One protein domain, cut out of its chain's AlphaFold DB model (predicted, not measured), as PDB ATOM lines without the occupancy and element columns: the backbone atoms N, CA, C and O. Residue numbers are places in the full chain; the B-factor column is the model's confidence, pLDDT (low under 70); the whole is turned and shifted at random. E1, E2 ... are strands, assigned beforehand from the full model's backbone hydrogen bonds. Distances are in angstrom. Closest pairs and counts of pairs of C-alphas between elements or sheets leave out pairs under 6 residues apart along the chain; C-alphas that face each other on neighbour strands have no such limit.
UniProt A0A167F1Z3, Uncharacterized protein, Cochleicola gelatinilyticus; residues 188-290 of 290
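Overview. This is residues 188 to 290 of the 290 residues of an uncharacterized protein of Cochleicola gelatinilyticus (UniProt A0A167F1Z3). Two twisted antiparallel sheets lie face to face as a sandwich, the strands of one crossing those of the other at 55 degrees. One sheet has five strands, in the order E1 - E2 - E7 - E6 - E5, and the other four, in the order E4 - E3 - E8 - E9; on one side edge strand E4 comes close to edge strand E5, and on the other side E9 comes close to the first residue of E1. The printed part has 103 residues with nine named strands, E1 to E9 along the chain, and no named helix; the class is all strand. The whole is compact, with a radius of gyration of the C-alphas of 12.6 A, and elongated, spanning 38 by 24 by 21 A.

Along the chain. E1, residues 189 to 197, begins at C-alpha 189 at (147.852, 166.172, 158.363), is 23.7 A long and bends by 50 degrees at residue 194. E2, residues 200 to 209, is 26.6 A long and bends by 58 degrees at 203. E3, residues 216 to 224, is 23.4 A long and bends by 55 degrees at 219. E4, residues 228 to 237, is 25.2 A long and bends by 71 degrees at 234. E5 is residues 245 to 247. E6, residues 250 to 259, measures 26.0 A and E7, residues 262 to 268, 20.1 A. E8, residues 280 to 284, measures 13.0 A. E9, residues 287 to 289, ends at C-alpha 289 at (142.725, 169.428, 156.107).

Arrangement. In the larger sheet, E1 and E2 form a hairpin, with N 190 and O 207 2.8 A apart, within hydrogen-bond range. E2 is antiparallel to E7, with N 206 and O 265 at 2.8 A. E5, E6 and E7 form a meander, each strand the antiparallel neighbour of the one before; N 264 and O 256 are 2.7 A apart, and N 252 and O 245 2.8 A. In the other sheet, the hairpin E3 and E4 has N 222 and O 230 at 2.8 A, E3 and E8 have N 223 and O 281 at 2.8 A, and the hairpin E8 and E9 has N 289 and O 282 at 2.8 A. The facing parts of the sheets are 9.5 A centre to centre. Between the sheets, the closest C-alphas of E4 and E5 are those of Leu 230 and Ser 247, 5.4 A apart. Those of E1 and E9 are Ile 189 and Tyr 289, at 6.5 A. E3 and E6 are apart.

Size, cuts and confidence. The C-alphas farthest apart are those of Glu 198 and Gln 212, at 38.5 A. The chain changes sheet at the short links E2 to E3 and E4 to E5 and at the long link E7 to E8, 11 residues. The printed part has no cut and ends at the chain's last residue, 290. Its mean pLDDT is 88.0; residue 234 and residues 238 to 242 are under 70.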
ATOM      1  N   ASN A 188     145.204 166.980 161.459       90.75
ATOM      2  CA  ASN A 188     144.736 165.910 160.576       90.75
ATOM      3  C   ASN A 188     145.774 165.548 159.519       90.75
ATOM      4  O   ASN A 188     145.637 164.529 158.848       90.75
ATOM      5  N   ILE A 189     146.811 166.366 159.361       92.31
ATOM      6  CA  ILE A 189     147.852 166.172 158.363       92.31
ATOM      7  C   ILE A 189     149.216 166.029 159.026       92.31
ATOM      8  O   ILE A 189     149.581 166.749 159.950       92.31
ATOM      9  N   ASN A 190     149.995 165.087 158.522       91.88
ATOM     10  CA  ASN A 190     151.382 164.904 158.896       91.88
ATOM     11  C   ASN A 190     152.234 164.794 157.639       91.88
ATOM     12  O   ASN A 190     151.833 164.203 156.634       91.88
ATOM     13  N   THR A 191     153.428 165.374 157.701       91.88
ATOM     14  CA  THR A 191     154.366 165.379 156.582       91.88
ATOM     15  C   THR A 191     155.699 164.782 156.982       91.88
ATOM     16  O   THR A 191     156.222 165.007 158.082       91.88
ATOM     17  N   LYS A 192     156.258 164.026 156.042       91.38
ATOM     18  CA  LYS A 192     157.583 163.438 156.133       91.38
ATOM     19  C   LYS A 192     158.367 163.766 154.870       91.38
ATOM     20  O   LYS A 192     157.914 163.496 153.758       91.38
ATOM     21  N   ILE A 193     159.540 164.366 155.049       92.94
ATOM     22  CA  ILE A 193     160.481 164.627 153.957       92.94
ATOM     23  C   ILE A 193     161.139 163.298 153.599       92.94
ATOM     24  O   ILE A 193     161.745 162.662 154.456       92.94
ATOM     25  N   ILE A 194     160.991 162.875 152.346       92.75
ATOM     26  CA  ILE A 194     161.536 161.603 151.859       92.75
ATOM     27  C   ILE A 194     162.926 161.805 151.262       92.75
ATOM     28  O   ILE A 194     163.819 160.991 151.485       92.75
ATOM     29  N   SER A 195     163.122 162.891 150.516       94.94
ATOM     30  CA  SER A 195     164.401 163.215 149.889       94.94
ATOM     31  C   SER A 195     164.640 164.719 149.850       94.94
ATOM     32  O   SER A 195     163.715 165.533 149.795       94.94
ATOM     33  N   VAL A 196     165.922 165.076 149.870       95.38
ATOM     34  CA  VAL A 196     166.428 166.435 149.688       95.38
ATOM     35  C   VAL A 196     167.495 166.379 148.603       95.38
ATOM     36  O   VAL A 196     168.366 165.508 148.632       95.38
ATOM     37  N   LYS A 197     167.447 167.319 147.663       93.75
ATOM     38  CA  LYS A 197     168.417 167.466 146.580       93.75
ATOM     39  C   LYS A 197     168.874 168.915 146.521       93.75
ATOM     40  O   LYS A 197     168.053 169.823 146.531       93.75
ATOM     41  N   GLU A 198     170.187 169.141 146.509       91.94
ATOM     42  CA  GLU A 198     170.765 170.495 146.430       91.94
ATOM     43  C   GLU A 198     170.202 171.467 147.499       91.94
ATOM     44  O   GLU A 198     169.978 172.645 147.242       91.94
ATOM     45  N   ASN A 199     169.977 170.967 148.724       90.69
ATOM     46  CA  ASN A 199     169.353 171.682 149.855       90.69
ATOM     47  C   ASN A 199     167.888 172.108 149.646       90.69
ATOM     48  O   ASN A 199     167.372 172.927 150.410       90.69
ATOM     49  N   THR A 200     167.214 171.544 148.651       93.88
ATOM     50  CA  THR A 200     165.782 171.716 148.403       93.88
ATOM     51  C   THR A 200     165.058 170.401 148.647       93.88
ATOM     52  O   THR A 200     165.612 169.320 148.437       93.88
ATOM     53  N   ILE A 201     163.833 170.475 149.148       95.19
ATOM     54  CA  ILE A 201     162.990 169.307 149.368       95.19
ATOM     55  C   ILE A 201     162.552 168.793 148.001       95.19
ATOM     56  O   ILE A 201     161.913 169.508 147.234       95.19
ATOM     57  N   ASP A 202     162.916 167.549 147.719       95.81
ATOM     58  CA  ASP A 202     162.691 166.898 146.433       95.81
ATOM     59  C   ASP A 202     161.376 166.113 146.461       95.81
ATOM     60  O   ASP A 202     160.485 166.371 145.656       95.81
ATOM     61  N   THR A 203     161.187 165.257 147.468       96.00
ATOM     62  CA  THR A 203     159.961 164.469 147.633       96.00
ATOM     63  C   THR A 203     159.398 164.578 149.048       96.00
ATOM     64  O   THR A 203     160.109 164.449 150.051       96.00
ATOM     65  N   LEU A 204     158.077 164.735 149.126       94.81
ATOM     66  CA  LEU A 204     157.279 164.718 150.347       94.81
ATOM     67  C   LEU A 204     156.344 163.513 150.374       94.81
ATOM     68  O   LEU A 204     155.738 163.140 149.368       94.81
ATOM     69  N   MET A 205     156.166 162.963 151.567       94.25
ATOM     70  CA  MET A 205     155.064 162.072 151.887       94.25
ATOM     71  C   MET A 205     154.107 162.801 152.823       94.25
ATOM     72  O   MET A 205     154.510 163.324 153.862       94.25
ATOM     73  N   ILE A 206     152.841 162.847 152.432       94.38
ATOM     74  CA  ILE A 206     151.764 163.507 153.161       94.38
ATOM     75  C   ILE A 206     150.814 162.412 153.610       94.38
ATOM     76  O   ILE A 206     150.254 161.707 152.775       94.38
ATOM     77  N   THR A 207     150.631 162.264 154.913       93.88
ATOM     78  CA  THR A 207     149.617 161.375 155.476       93.88
ATOM     79  C   THR A 207     148.503 162.234 156.054       93.88
ATOM     80  O   THR A 207     148.778 163.167 156.804       93.88
ATOM     81  N   VAL A 208     147.256 161.926 155.710       92.81
ATOM     82  CA  VAL A 208     146.078 162.648 156.190       92.81
ATOM     83  C   VAL A 208     145.091 161.687 156.850       92.81
ATOM     84  O   VAL A 208     144.761 160.642 156.283       92.81
ATOM     85  N   GLN A 209     144.630 162.054 158.043       91.44
ATOM     86  CA  GLN A 209     143.474 161.459 158.698       91.44
ATOM     87  C   GLN A 209     142.212 162.153 158.176       91.44
ATOM     88  O   GLN A 209     142.021 163.356 158.358       91.44
ATOM     89  N   VAL A 210     141.355 161.404 157.493       89.12
ATOM     90  CA  VAL A 210     140.117 161.916 156.908       89.12
ATOM     91  C   VAL A 210     138.934 161.702 157.851       89.12
ATOM     92  O   VAL A 210     138.766 160.644 158.455       89.12
ATOM     93  N   ASN A 211     138.072 162.715 157.947       83.88
ATOM     94  CA  ASN A 211     136.882 162.682 158.807       83.88
ATOM     95  C   ASN A 211     135.748 161.803 158.249       83.88
ATOM     96  O   ASN A 211     134.818 161.461 158.974       83.88
ATOM     97  N   GLN A 212     135.816 161.448 156.967       78.19
ATOM     98  CA  GLN A 212     134.840 160.624 156.263       78.19
ATOM     99  C   GLN A 212     135.566 159.637 155.349       78.19
ATOM    100  O   GLN A 212     136.643 159.953 154.847       78.19
ATOM    101  N   ILE A 213     134.981 158.456 155.139       74.81
ATOM    102  CA  ILE A 213     135.530 157.458 154.215       74.81
ATOM    103  C   ILE A 213     135.528 158.059 152.809       74.81
ATOM    104  O   ILE A 213     134.502 158.561 152.352       74.81
ATOM    105  N   ILE A 214     136.679 158.010 152.139       71.69
ATOM    106  CA  ILE A 214     136.823 158.479 150.763       71.69
ATOM    107  C   ILE A 214     137.092 157.272 149.867       71.69
ATOM    108  O   ILE A 214     138.087 156.565 150.050       71.69
ATOM    109  N   ASP A 215     136.188 157.030 148.921       73.31
ATOM    110  CA  ASP A 215     136.325 155.959 147.929       73.31
ATOM    111  C   ASP A 215     136.828 156.493 146.582       73.31
ATOM    112  O   ASP A 215     137.682 155.859 145.959       73.31
ATOM    113  N   ASP A 216     136.396 157.702 146.204       80.75
ATOM    114  CA  ASP A 216     136.825 158.404 144.995       80.75
ATOM    115  C   ASP A 216     137.252 159.848 145.311       80.75
ATOM    116  O   ASP A 216     136.611 160.563 146.088       80.75
ATOM    117  N   ILE A 217     138.346 160.288 144.684       82.00
ATOM    118  CA  ILE A 217     138.865 161.658 144.775       82.00
ATOM    119  C   ILE A 217     138.905 162.263 143.382       82.00
ATOM    120  O   ILE A 217     139.629 161.779 142.521       82.00
ATOM    121  N   GLU A 218     138.152 163.331 143.158       84.94
ATOM    122  CA  GLU A 218     138.106 164.052 141.884       84.94
ATOM    123  C   GLU A 218     139.162 165.157 141.799       84.94
ATOM    124  O   GLU A 218     139.669 165.471 140.714       84.94
ATOM    125  N   MET A 219     139.499 165.743 142.949       88.06
ATOM    126  CA  MET A 219     140.380 166.898 143.047       88.06
ATOM    127  C   MET A 219     141.281 166.801 144.274       88.06
ATOM    128  O   MET A 219     140.823 166.498 145.375       88.06
ATOM    129  N   ILE A 220     142.567 167.076 144.064       91.62
ATOM    130  CA  ILE A 220     143.572 167.174 145.121       91.62
ATOM    131  C   ILE A 220     144.268 168.522 144.969       91.62
ATOM    132  O   ILE A 220     145.060 168.697 144.040       91.62
ATOM    133  N   ASP A 221     144.015 169.437 145.900       93.06
ATOM    134  CA  ASP A 221     144.747 170.699 145.980       93.06
ATOM    135  C   ASP A 221     145.704 170.670 147.171       93.06
ATOM    136  O   ASP A 221     145.314 170.383 148.301       93.06
ATOM    137  N   ILE A 222     146.970 170.992 146.930       94.75
ATOM    138  CA  ILE A 222     148.011 171.064 147.955       94.75
ATOM    139  C   ILE A 222     148.576 172.475 147.954       94.75
ATOM    140  O   ILE A 222     149.069 172.958 146.935       94.75
ATOM    141  N   SER A 223     148.538 173.138 149.104       94.62
ATOM    142  CA  SER A 223     149.178 174.432 149.316       94.62
ATOM    143  C   SER A 223     150.316 174.289 150.320       94.62
ATOM    144  O   SER A 223     150.072 173.971 151.480       94.62
ATOM    145  N   LEU A 224     151.549 174.559 149.887       94.75
ATOM    146  CA  LEU A 224     152.757 174.516 150.718       94.75
ATOM    147  C   LEU A 224     153.229 175.939 151.033       94.75
ATOM    148  O   LEU A 224     153.397 176.767 150.126       94.75
ATOM    149  N   ASN A 225     153.435 176.231 152.319       93.75
ATOM    150  CA  ASN A 225     153.860 177.532 152.856       93.75
ATOM    151  C   ASN A 225     153.040 178.716 152.300       93.75
ATOM    152  O   ASN A 225     153.585 179.795 152.062       93.75
ATOM    153  N   LYS A 226     151.754 178.492 151.973       87.56
ATOM    154  CA  LYS A 226     150.837 179.409 151.249       87.56
ATOM    155  C   LYS A 226     151.303 179.899 149.863       87.56
ATOM    156  O   LYS A 226     150.533 180.560 149.162       87.56
ATOM    157  N   LYS A 227     152.535 179.596 149.453       86.81
ATOM    158  CA  LYS A 227     153.185 180.123 148.245       86.81
ATOM    159  C   LYS A 227     153.024 179.186 147.057       86.81
ATOM    160  O   LYS A 227     152.768 179.642 145.946       86.81
ATOM    161  N   VAL A 228     153.184 177.887 147.286       92.44
ATOM    162  CA  VAL A 228     153.154 176.877 146.229       92.44
ATOM    163  C   VAL A 228     151.784 176.229 146.242       92.44
ATOM    164  O   VAL A 228     151.396 175.652 147.249       92.44
ATOM    165  N   LYS A 229     151.051 176.343 145.134       94.25
ATOM    166  CA  LYS A 229     149.726 175.739 144.956       94.25
ATOM    167  C   LYS A 229     149.812 174.671 143.878       94.25
ATOM    168  O   LYS A 229     150.229 174.977 142.762       94.25
ATOM    169  N   LEU A 230     149.449 173.442 144.209       93.25
ATOM    170  CA  LEU A 230     149.468 172.289 143.316       93.25
ATOM    171  C   LEU A 230     148.041 171.770 143.192       93.25
ATOM    172  O   LEU A 230     147.462 171.393 144.203       93.25
ATOM    173  N   ASN A 231     147.491 171.752 141.981       92.31
ATOM    174  CA  ASN A 231     146.106 171.359 141.738       92.31
ATOM    175  C   ASN A 231     146.099 170.162 140.787       92.31
ATOM    176  O   ASN A 231     146.336 170.306 139.585       92.31
ATOM    177  N   TYR A 232     145.820 168.978 141.315       87.94
ATOM    178  CA  TYR A 232     145.737 167.751 140.535       87.94
ATOM    179  C   TYR A 232     144.263 167.422 140.285       87.94
ATOM    180  O   TYR A 232     143.523 167.085 141.209       87.94
ATOM    181  N   LYS A 233     143.826 167.531 139.024       78.12
ATOM    182  CA  LYS A 233     142.447 167.235 138.605       78.12
ATOM    183  C   LYS A 233     142.374 165.892 137.890       78.12
ATOM    184  O   LYS A 233     142.925 165.754 136.798       78.12
ATOM    185  N   SER A 234     141.678 164.929 138.490       69.81
ATOM    186  CA  SER A 234     141.210 163.685 137.860       69.81
ATOM    187  C   SER A 234     140.582 162.785 138.918       69.81
ATOM    188  O   SER A 234     141.145 162.678 140.001       69.81
ATOM    189  N   SER A 235     139.513 162.066 138.564       71.19
ATOM    190  CA  SER A 235     138.957 160.999 139.406       71.19
ATOM    191  C   SER A 235     139.991 159.884 139.629       71.19
ATOM    192  O   SER A 235     140.514 159.304 138.672       71.19
ATOM    193  N   ILE A 236     140.314 159.629 140.895       73.12
ATOM    194  CA  ILE A 236     141.241 158.606 141.376       73.12
ATOM    195  C   ILE A 236     140.497 157.770 142.412       73.12
ATOM    196  O   ILE A 236     139.993 158.305 143.399       73.12
ATOM    197  N   LYS A 237     140.478 156.450 142.211       72.62
ATOM    198  CA  LYS A 237     140.043 155.513 143.250       72.62
ATOM    199  C   LYS A 237     141.058 155.493 144.377       72.62
ATOM    200  O   LYS A 237     142.262 155.495 144.111       72.62
ATOM    201  N   ALA A 238     140.585 155.395 145.611       64.19
ATOM    202  CA  ALA A 238     141.426 155.648 146.768       64.19
ATOM    203  C   ALA A 238     142.609 154.666 146.976       64.19
ATOM    204  O   ALA A 238     143.495 154.957 147.764       64.19
ATOM    205  N   ASP A 239     142.724 153.571 146.219       62.97
ATOM    206  CA  ASP A 239     143.758 152.533 146.384       62.97
ATOM    207  C   ASP A 239     144.827 152.489 145.262       62.97
ATOM    208  O   ASP A 239     145.488 151.466 145.049       62.97
ATOM    209  N   PHE A 240     144.999 153.564 144.484       68.06
ATOM    210  CA  PHE A 240     145.788 153.506 143.246       68.06
ATOM    211  C   PHE A 240     147.308 153.722 143.429       68.06
ATOM    212  O   PHE A 240     147.828 154.841 143.473       68.06
ATOM    213  N   LYS A 241     148.069 152.618 143.421       65.00
ATOM    214  CA  LYS A 241     149.547 152.627 143.394       65.00
ATOM    215  C   LYS A 241     150.096 153.094 142.034       65.00
ATOM    216  O   LYS A 241     149.616 152.669 140.990       65.00
ATOM    217  N   ASN A 242     151.170 153.893 142.059       63.62
ATOM    218  CA  ASN A 242     151.948 154.344 140.887       63.62
ATOM    219  C   ASN A 242     151.185 155.237 139.896       63.62
ATOM    220  O   ASN A 242     151.195 155.023 138.683       63.62
ATOM    221  N   PHE A 243     150.543 156.268 140.424       73.50
ATOM    222  CA  PHE A 243     149.830 157.267 139.646       73.50
ATOM    223  C   PHE A 243     150.700 158.501 139.420       73.50
ATOM    224  O   PHE A 243     151.244 159.026 140.376       73.50
ATOM    225  N   LYS A 244     150.808 158.998 138.185       79.94
ATOM    226  CA  LYS A 244     151.546 160.237 137.901       79.94
ATOM    227  C   LYS A 244     150.615 161.322 137.376       79.94
ATOM    228  O   LYS A 244     149.952 161.138 136.348       79.94
ATOM    229  N   ARG A 245     150.580 162.459 138.068       86.44
ATOM    230  CA  ARG A 245     149.968 163.710 137.593       86.44
ATOM    231  C   ARG A 245     150.874 164.868 137.906       86.44
ATOM    232  O   ARG A 245     151.520 164.870 138.940       86.44
ATOM    233  N   GLU A 246     150.869 165.850 137.025       90.69
ATOM    234  CA  GLU A 246     151.721 167.019 137.132       90.69
ATOM    235  C   GLU A 246     150.881 168.270 137.387       90.69
ATOM    236  O   GLU A 246     149.796 168.431 136.826       90.69
ATOM    237  N   SER A 247     151.393 169.158 138.231       92.75
ATOM    238  CA  SER A 247     150.886 170.509 138.437       92.75
ATOM    239  C   SER A 247     152.064 171.416 138.759       92.75
ATOM    240  O   SER A 247     152.796 171.158 139.710       92.75
ATOM    241  N   ASN A 248     152.229 172.512 138.014       90.38
ATOM    242  CA  ASN A 248     153.314 173.483 138.223       90.38
ATOM    243  C   ASN A 248     154.711 172.828 138.303       90.38
ATOM    244  O   ASN A 248     155.532 173.198 139.140       90.38
ATOM    245  N   GLY A 249     154.967 171.815 137.464       89.12
ATOM    246  CA  GLY A 249     156.226 171.063 137.442       89.12
ATOM    247  C   GLY A 249     156.439 170.102 138.620       89.12
ATOM    248  O   GLY A 249     157.445 169.402 138.648       89.12
ATOM    249  N   CYS A 250     155.518 170.052 139.584       93.06
ATOM    250  CA  CYS A 250     155.522 169.085 140.680       93.06
ATOM    251  C   CYS A 250     154.643 167.887 140.310       93.06
ATOM    252  O   CYS A 250     153.639 168.049 139.612       93.06
ATOM    253  N   MET A 251     154.998 166.691 140.780       93.81
ATOM    254  CA  MET A 251     154.278 165.464 140.445       93.81
ATOM    255  C   MET A 251     153.637 164.822 141.670       93.81
ATOM    256  O   MET A 251     154.315 164.519 142.642       93.81
ATOM    257  N   LEU A 252     152.349 164.496 141.596       92.56
ATOM    258  CA  LEU A 252     151.741 163.495 142.465       92.56
ATOM    259  C   LEU A 252     152.136 162.112 141.932       92.56
ATOM    260  O   LEU A 252     151.779 161.784 140.803       92.56
ATOM    261  N   VAL A 253     152.883 161.342 142.726       91.44
ATOM    262  CA  VAL A 253     153.519 160.055 142.363       91.44
ATOM    263  C   VAL A 253     152.722 158.843 142.848       91.44
ATOM    264  O   VAL A 253     152.781 157.755 142.265       91.44
ATOM    265  N   SER A 254     151.997 158.998 143.952       89.94
ATOM    266  CA  SER A 254     151.098 157.961 144.448       89.94
ATOM    267  C   SER A 254     150.005 158.541 145.323       89.94
ATOM    268  O   SER A 254     150.218 159.537 146.016       89.94
ATOM    269  N   PHE A 255     148.871 157.847 145.329       88.56
ATOM    270  CA  PHE A 255     147.736 158.097 146.199       88.56
ATOM    271  C   PHE A 255     147.269 156.756 146.775       88.56
ATOM    272  O   PHE A 255     146.906 155.868 146.010       88.56
ATOM    273  N   LEU A 256     147.316 156.587 148.095       87.25
ATOM    274  CA  LEU A 256     147.036 155.312 148.758       87.25
ATOM    275  C   LEU A 256     146.090 155.498 149.936       87.25
ATOM    276  O   LEU A 256     146.378 156.281 150.834       87.25
ATOM    277  N   LYS A 257     145.015 154.722 149.991       86.75
ATOM    278  CA  LYS A 257     144.182 154.535 151.173       86.75
ATOM    279  C   LYS A 257     144.828 153.445 152.014       86.75
ATOM    280  O   LYS A 257     144.934 152.288 151.619       86.75
ATOM    281  N   MET A 258     145.350 153.865 153.158       84.75
ATOM    282  CA  MET A 258     146.071 153.001 154.091       84.75
ATOM    283  C   MET A 258     145.095 152.284 155.023       84.75
ATOM    284  O   MET A 258     145.285 151.117 155.344       84.75
ATOM    285  N   SER A 259     144.031 152.983 155.419       78.75
ATOM    286  CA  SER A 259     142.904 152.446 156.180       78.75
ATOM    287  C   SER A 259     141.640 153.263 155.858       78.75
ATOM    288  O   SER A 259     141.734 154.271 155.149       78.75
ATOM    289  N   PRO A 260     140.442 152.895 156.354       77.94
ATOM    290  CA  PRO A 260     139.208 153.638 156.074       77.94
ATOM    291  C   PRO A 260     139.267 155.143 156.382       77.94
ATOM    292  O   PRO A 260     138.517 155.909 155.781       77.94
ATOM    293  N   LYS A 261     140.149 155.562 157.301       84.38
ATOM    294  CA  LYS A 261     140.327 156.960 157.718       84.38
ATOM    295  C   LYS A 261     141.691 157.552 157.374       84.38
ATOM    296  O   LYS A 261     141.931 158.696 157.730       84.38
ATOM    297  N   PHE A 262     142.585 156.822 156.712       88.75
ATOM    298  CA  PHE A 262     143.931 157.320 156.435       88.75
ATOM    299  C   PHE A 262     144.291 157.204 154.968       88.75
ATOM    300  O   PHE A 262     144.175 156.141 154.357       88.75
ATOM    301  N   ILE A 263     144.790 158.310 154.429       90.06
ATOM    302  CA  ILE A 263     145.260 158.427 153.054       90.06
ATOM    303  C   ILE A 263     146.708 158.909 153.075       90.06
ATOM    304  O   ILE A 263     147.095 159.732 153.902       90.06
ATOM    305  N   GLN A 264     147.509 158.404 152.147       92.12
ATOM    306  CA  GLN A 264     148.892 158.783 151.946       92.12
ATOM    307  C   GLN A 264     149.116 159.237 150.503       92.12
ATOM    308  O   GLN A 264     148.777 158.541 149.545       92.12
ATOM    309  N   LEU A 265     149.735 160.402 150.355       92.81
ATOM    310  CA  LEU A 265     150.151 160.971 149.084       92.81
ATOM    311  C   LEU A 265     151.674 161.039 149.046       92.81
ATOM    312  O   LEU A 265     152.306 161.454 150.018       92.81
ATOM    313  N   LYS A 266     152.265 160.680 147.908       94.00
ATOM    314  CA  LYS A 266     153.679 160.943 147.622       94.00
ATOM    315  C   LYS A 266     153.760 161.994 146.531       94.00
ATOM    316  O   LYS A 266     153.190 161.790 145.459       94.00
ATOM    317  N   VAL A 267     154.448 163.095 146.801       95.00
ATOM    318  CA  VAL A 267     154.524 164.245 145.899       95.00
ATOM    319  C   VAL A 267     155.981 164.628 145.687       95.00
ATOM    320  O   VAL A 267     156.686 164.927 146.648       95.00
ATOM    321  N   ASP A 268     156.414 164.643 144.434       95.31
ATOM    322  CA  ASP A 268     157.690 165.217 144.023       95.31
ATOM    323  C   ASP A 268     157.496 166.722 143.837       95.31
ATOM    324  O   ASP A 268     156.691 167.169 143.015       95.31
ATOM    325  N   ILE A 269     158.215 167.504 144.631       95.56
ATOM    326  CA  ILE A 269     158.121 168.960 144.710       95.56
ATOM    327  C   ILE A 269     159.455 169.656 144.420       95.56
ATOM    328  O   ILE A 269     159.593 170.833 144.731       95.56
ATOM    329  N   GLU A 270     160.415 168.978 143.782       92.94
ATOM    330  CA  GLU A 270     161.716 169.550 143.385       92.94
ATOM    331  C   GLU A 270     161.566 170.933 142.719       92.94
ATOM    332  O   GLU A 270     162.267 171.887 143.046       92.94
ATOM    333  N   LYS A 271     160.588 171.079 141.813       93.12
ATOM    334  CA  LYS A 271     160.322 172.336 141.086       93.12
ATOM    335  C   LYS A 271     159.742 173.458 141.946       93.12
ATOM    336  O   LYS A 271     159.717 174.601 141.493       93.12
ATOM    337  N   ALA A 272     159.285 173.156 143.156       92.81
ATOM    338  CA  ALA A 272     158.797 174.150 144.101       92.81
ATOM    339  C   ALA A 272     159.932 174.948 144.766       92.81
ATOM    340  O   ALA A 272     159.652 176.017 145.314       92.81
ATOM    341  N   ASP A 273     161.178 174.447 144.720       93.19
ATOM    342  CA  ASP A 273     162.374 175.079 145.306       93.19
ATOM    343  C   ASP A 273     162.154 175.492 146.778       93.19
ATOM    344  O   ASP A 273     162.360 176.634 147.200       93.19
ATOM    345  N   LEU A 274     161.632 174.552 147.574       93.75
ATOM    346  CA  LEU A 274     161.351 174.755 148.995       93.75
ATOM    347  C   LEU A 274     162.474 174.165 149.844       93.75
ATOM    348  O   LEU A 274     162.811 172.996 149.705       93.75
ATOM    349  N   LYS A 275     163.022 174.956 150.771       93.75
ATOM    350  CA  LYS A 275     164.034 174.487 151.739       93.75
ATOM    351  C   LYS A 275     163.424 173.915 153.019       93.75
ATOM    352  O   LYS A 275     164.064 173.135 153.712       93.75
ATOM    353  N   GLU A 276     162.193 174.310 153.328       93.62
ATOM    354  CA  GLU A 276     161.443 173.888 154.509       93.62
ATOM    355  C   GLU A 276     159.940 173.855 154.210       93.62
ATOM    356  O   GLU A 276     159.462 174.577 153.329       93.62
ATOM    357  N   ILE A 277     159.196 173.053 154.973       91.38
ATOM    358  CA  ILE A 277     157.727 173.058 154.998       91.38
ATOM    359  C   ILE A 277     157.292 173.476 156.400       91.38
ATOM    360  O   ILE A 277     157.489 172.730 157.358       91.38
ATOM    361  N   SER A 278     156.723 174.672 156.514       89.94
ATOM    362  CA  SER A 278     156.184 175.220 157.763       89.94
ATOM    363  C   SER A 278     154.664 175.122 157.833       89.94
ATOM    364  O   SER A 278     154.104 175.059 158.923       89.94
ATOM    365  N   GLU A 279     153.996 175.076 156.682       91.75
ATOM    366  CA  GLU A 279     152.546 174.972 156.590       91.75
ATOM    367  C   GLU A 279     152.157 174.134 155.378       91.75
ATOM    368  O   GLU A 279     152.700 174.302 154.280       91.75
ATOM    369  N   ILE A 280     151.175 173.262 155.574       93.88
ATOM    370  CA  ILE A 280     150.556 172.495 154.508       93.88
ATOM    371  C   ILE A 280     149.041 172.562 154.660       93.88
ATOM    372  O   ILE A 280     148.507 172.388 155.748       93.88
ATOM    373  N   ILE A 281     148.359 172.821 153.552       94.12
ATOM    374  CA  ILE A 281     146.907 172.702 153.455       94.12
ATOM    375  C   ILE A 281     146.635 171.707 152.339       94.12
ATOM    376  O   ILE A 281     147.119 171.889 151.219       94.12
ATOM    377  N   LEU A 282     145.876 170.664 152.648       94.00
ATOM    378  CA  LEU A 282     145.433 169.669 151.681       94.00
ATOM    379  C   LEU A 282     143.922 169.785 151.527       94.00
ATOM    380  O   LEU A 282     143.199 169.740 152.517       94.00
ATOM    381  N   ARG A 283     143.438 169.891 150.293       92.69
ATOM    382  CA  ARG A 283     142.019 169.735 149.981       92.69
ATOM    383  C   ARG A 283     141.817 168.489 149.152       92.69
ATOM    384  O   ARG A 283     142.462 168.314 148.120       92.69
ATOM    385  N   LEU A 284     140.929 167.635 149.634       90.38
ATOM    386  CA  LEU A 284     140.455 166.459 148.925       90.38
ATOM    387  C   LEU A 284     138.997 166.721 148.570       90.38
ATOM    388  O   LEU A 284     138.155 166.844 149.462       90.38
ATOM    389  N   ASN A 285     138.705 166.838 147.276       87.00
ATOM    390  CA  ASN A 285     137.432 167.372 146.789       87.00
ATOM    391  C   ASN A 285     137.158 168.742 147.451       87.00
ATOM    392  O   ASN A 285     138.011 169.628 147.389       87.00
ATOM    393  N   ASP A 286     136.020 168.898 148.132       85.25
ATOM    394  CA  ASP A 286     135.625 170.141 148.812       85.25
ATOM    395  C   ASP A 286     135.970 170.169 150.316       85.25
ATOM    396  O   ASP A 286     135.520 171.057 151.041       85.25
ATOM    397  N   VAL A 287     136.756 169.202 150.812       89.50
ATOM    398  CA  VAL A 287     137.118 169.102 152.237       89.50
ATOM    399  C   VAL A 287     138.571 169.497 152.458       89.50
ATOM    400  O   VAL A 287     139.475 168.948 151.832       89.50
ATOM    401  N   GLU A 288     138.791 170.436 153.377       92.00
ATOM    402  CA  GLU A 288     140.109 170.950 153.745       92.00
ATOM    403  C   GLU A 288     140.657 170.290 155.018       92.00
ATOM    404  O   GLU A 288     139.932 170.093 155.994       92.00
ATOM    405  N   TYR A 289     141.959 170.003 155.006       91.19
ATOM    406  CA  TYR A 289     142.725 169.428 156.107       91.19
ATOM    407  C   TYR A 289     143.962 170.286 156.396       91.19
ATOM    408  O   TYR A 289     144.648 170.733 155.468       91.19
ATOM    409  N   GLN A 290     144.227 170.486 157.691       86.19
ATOM    410  CA  GLN A 290     145.337 171.254 158.261       86.19
ATOM    411  C   GLN A 290     145.922 170.531 159.480       86.19
ATOM    412  O   GLN A 290     145.227 169.653 160.057       86.19
TER     413      GLN A 290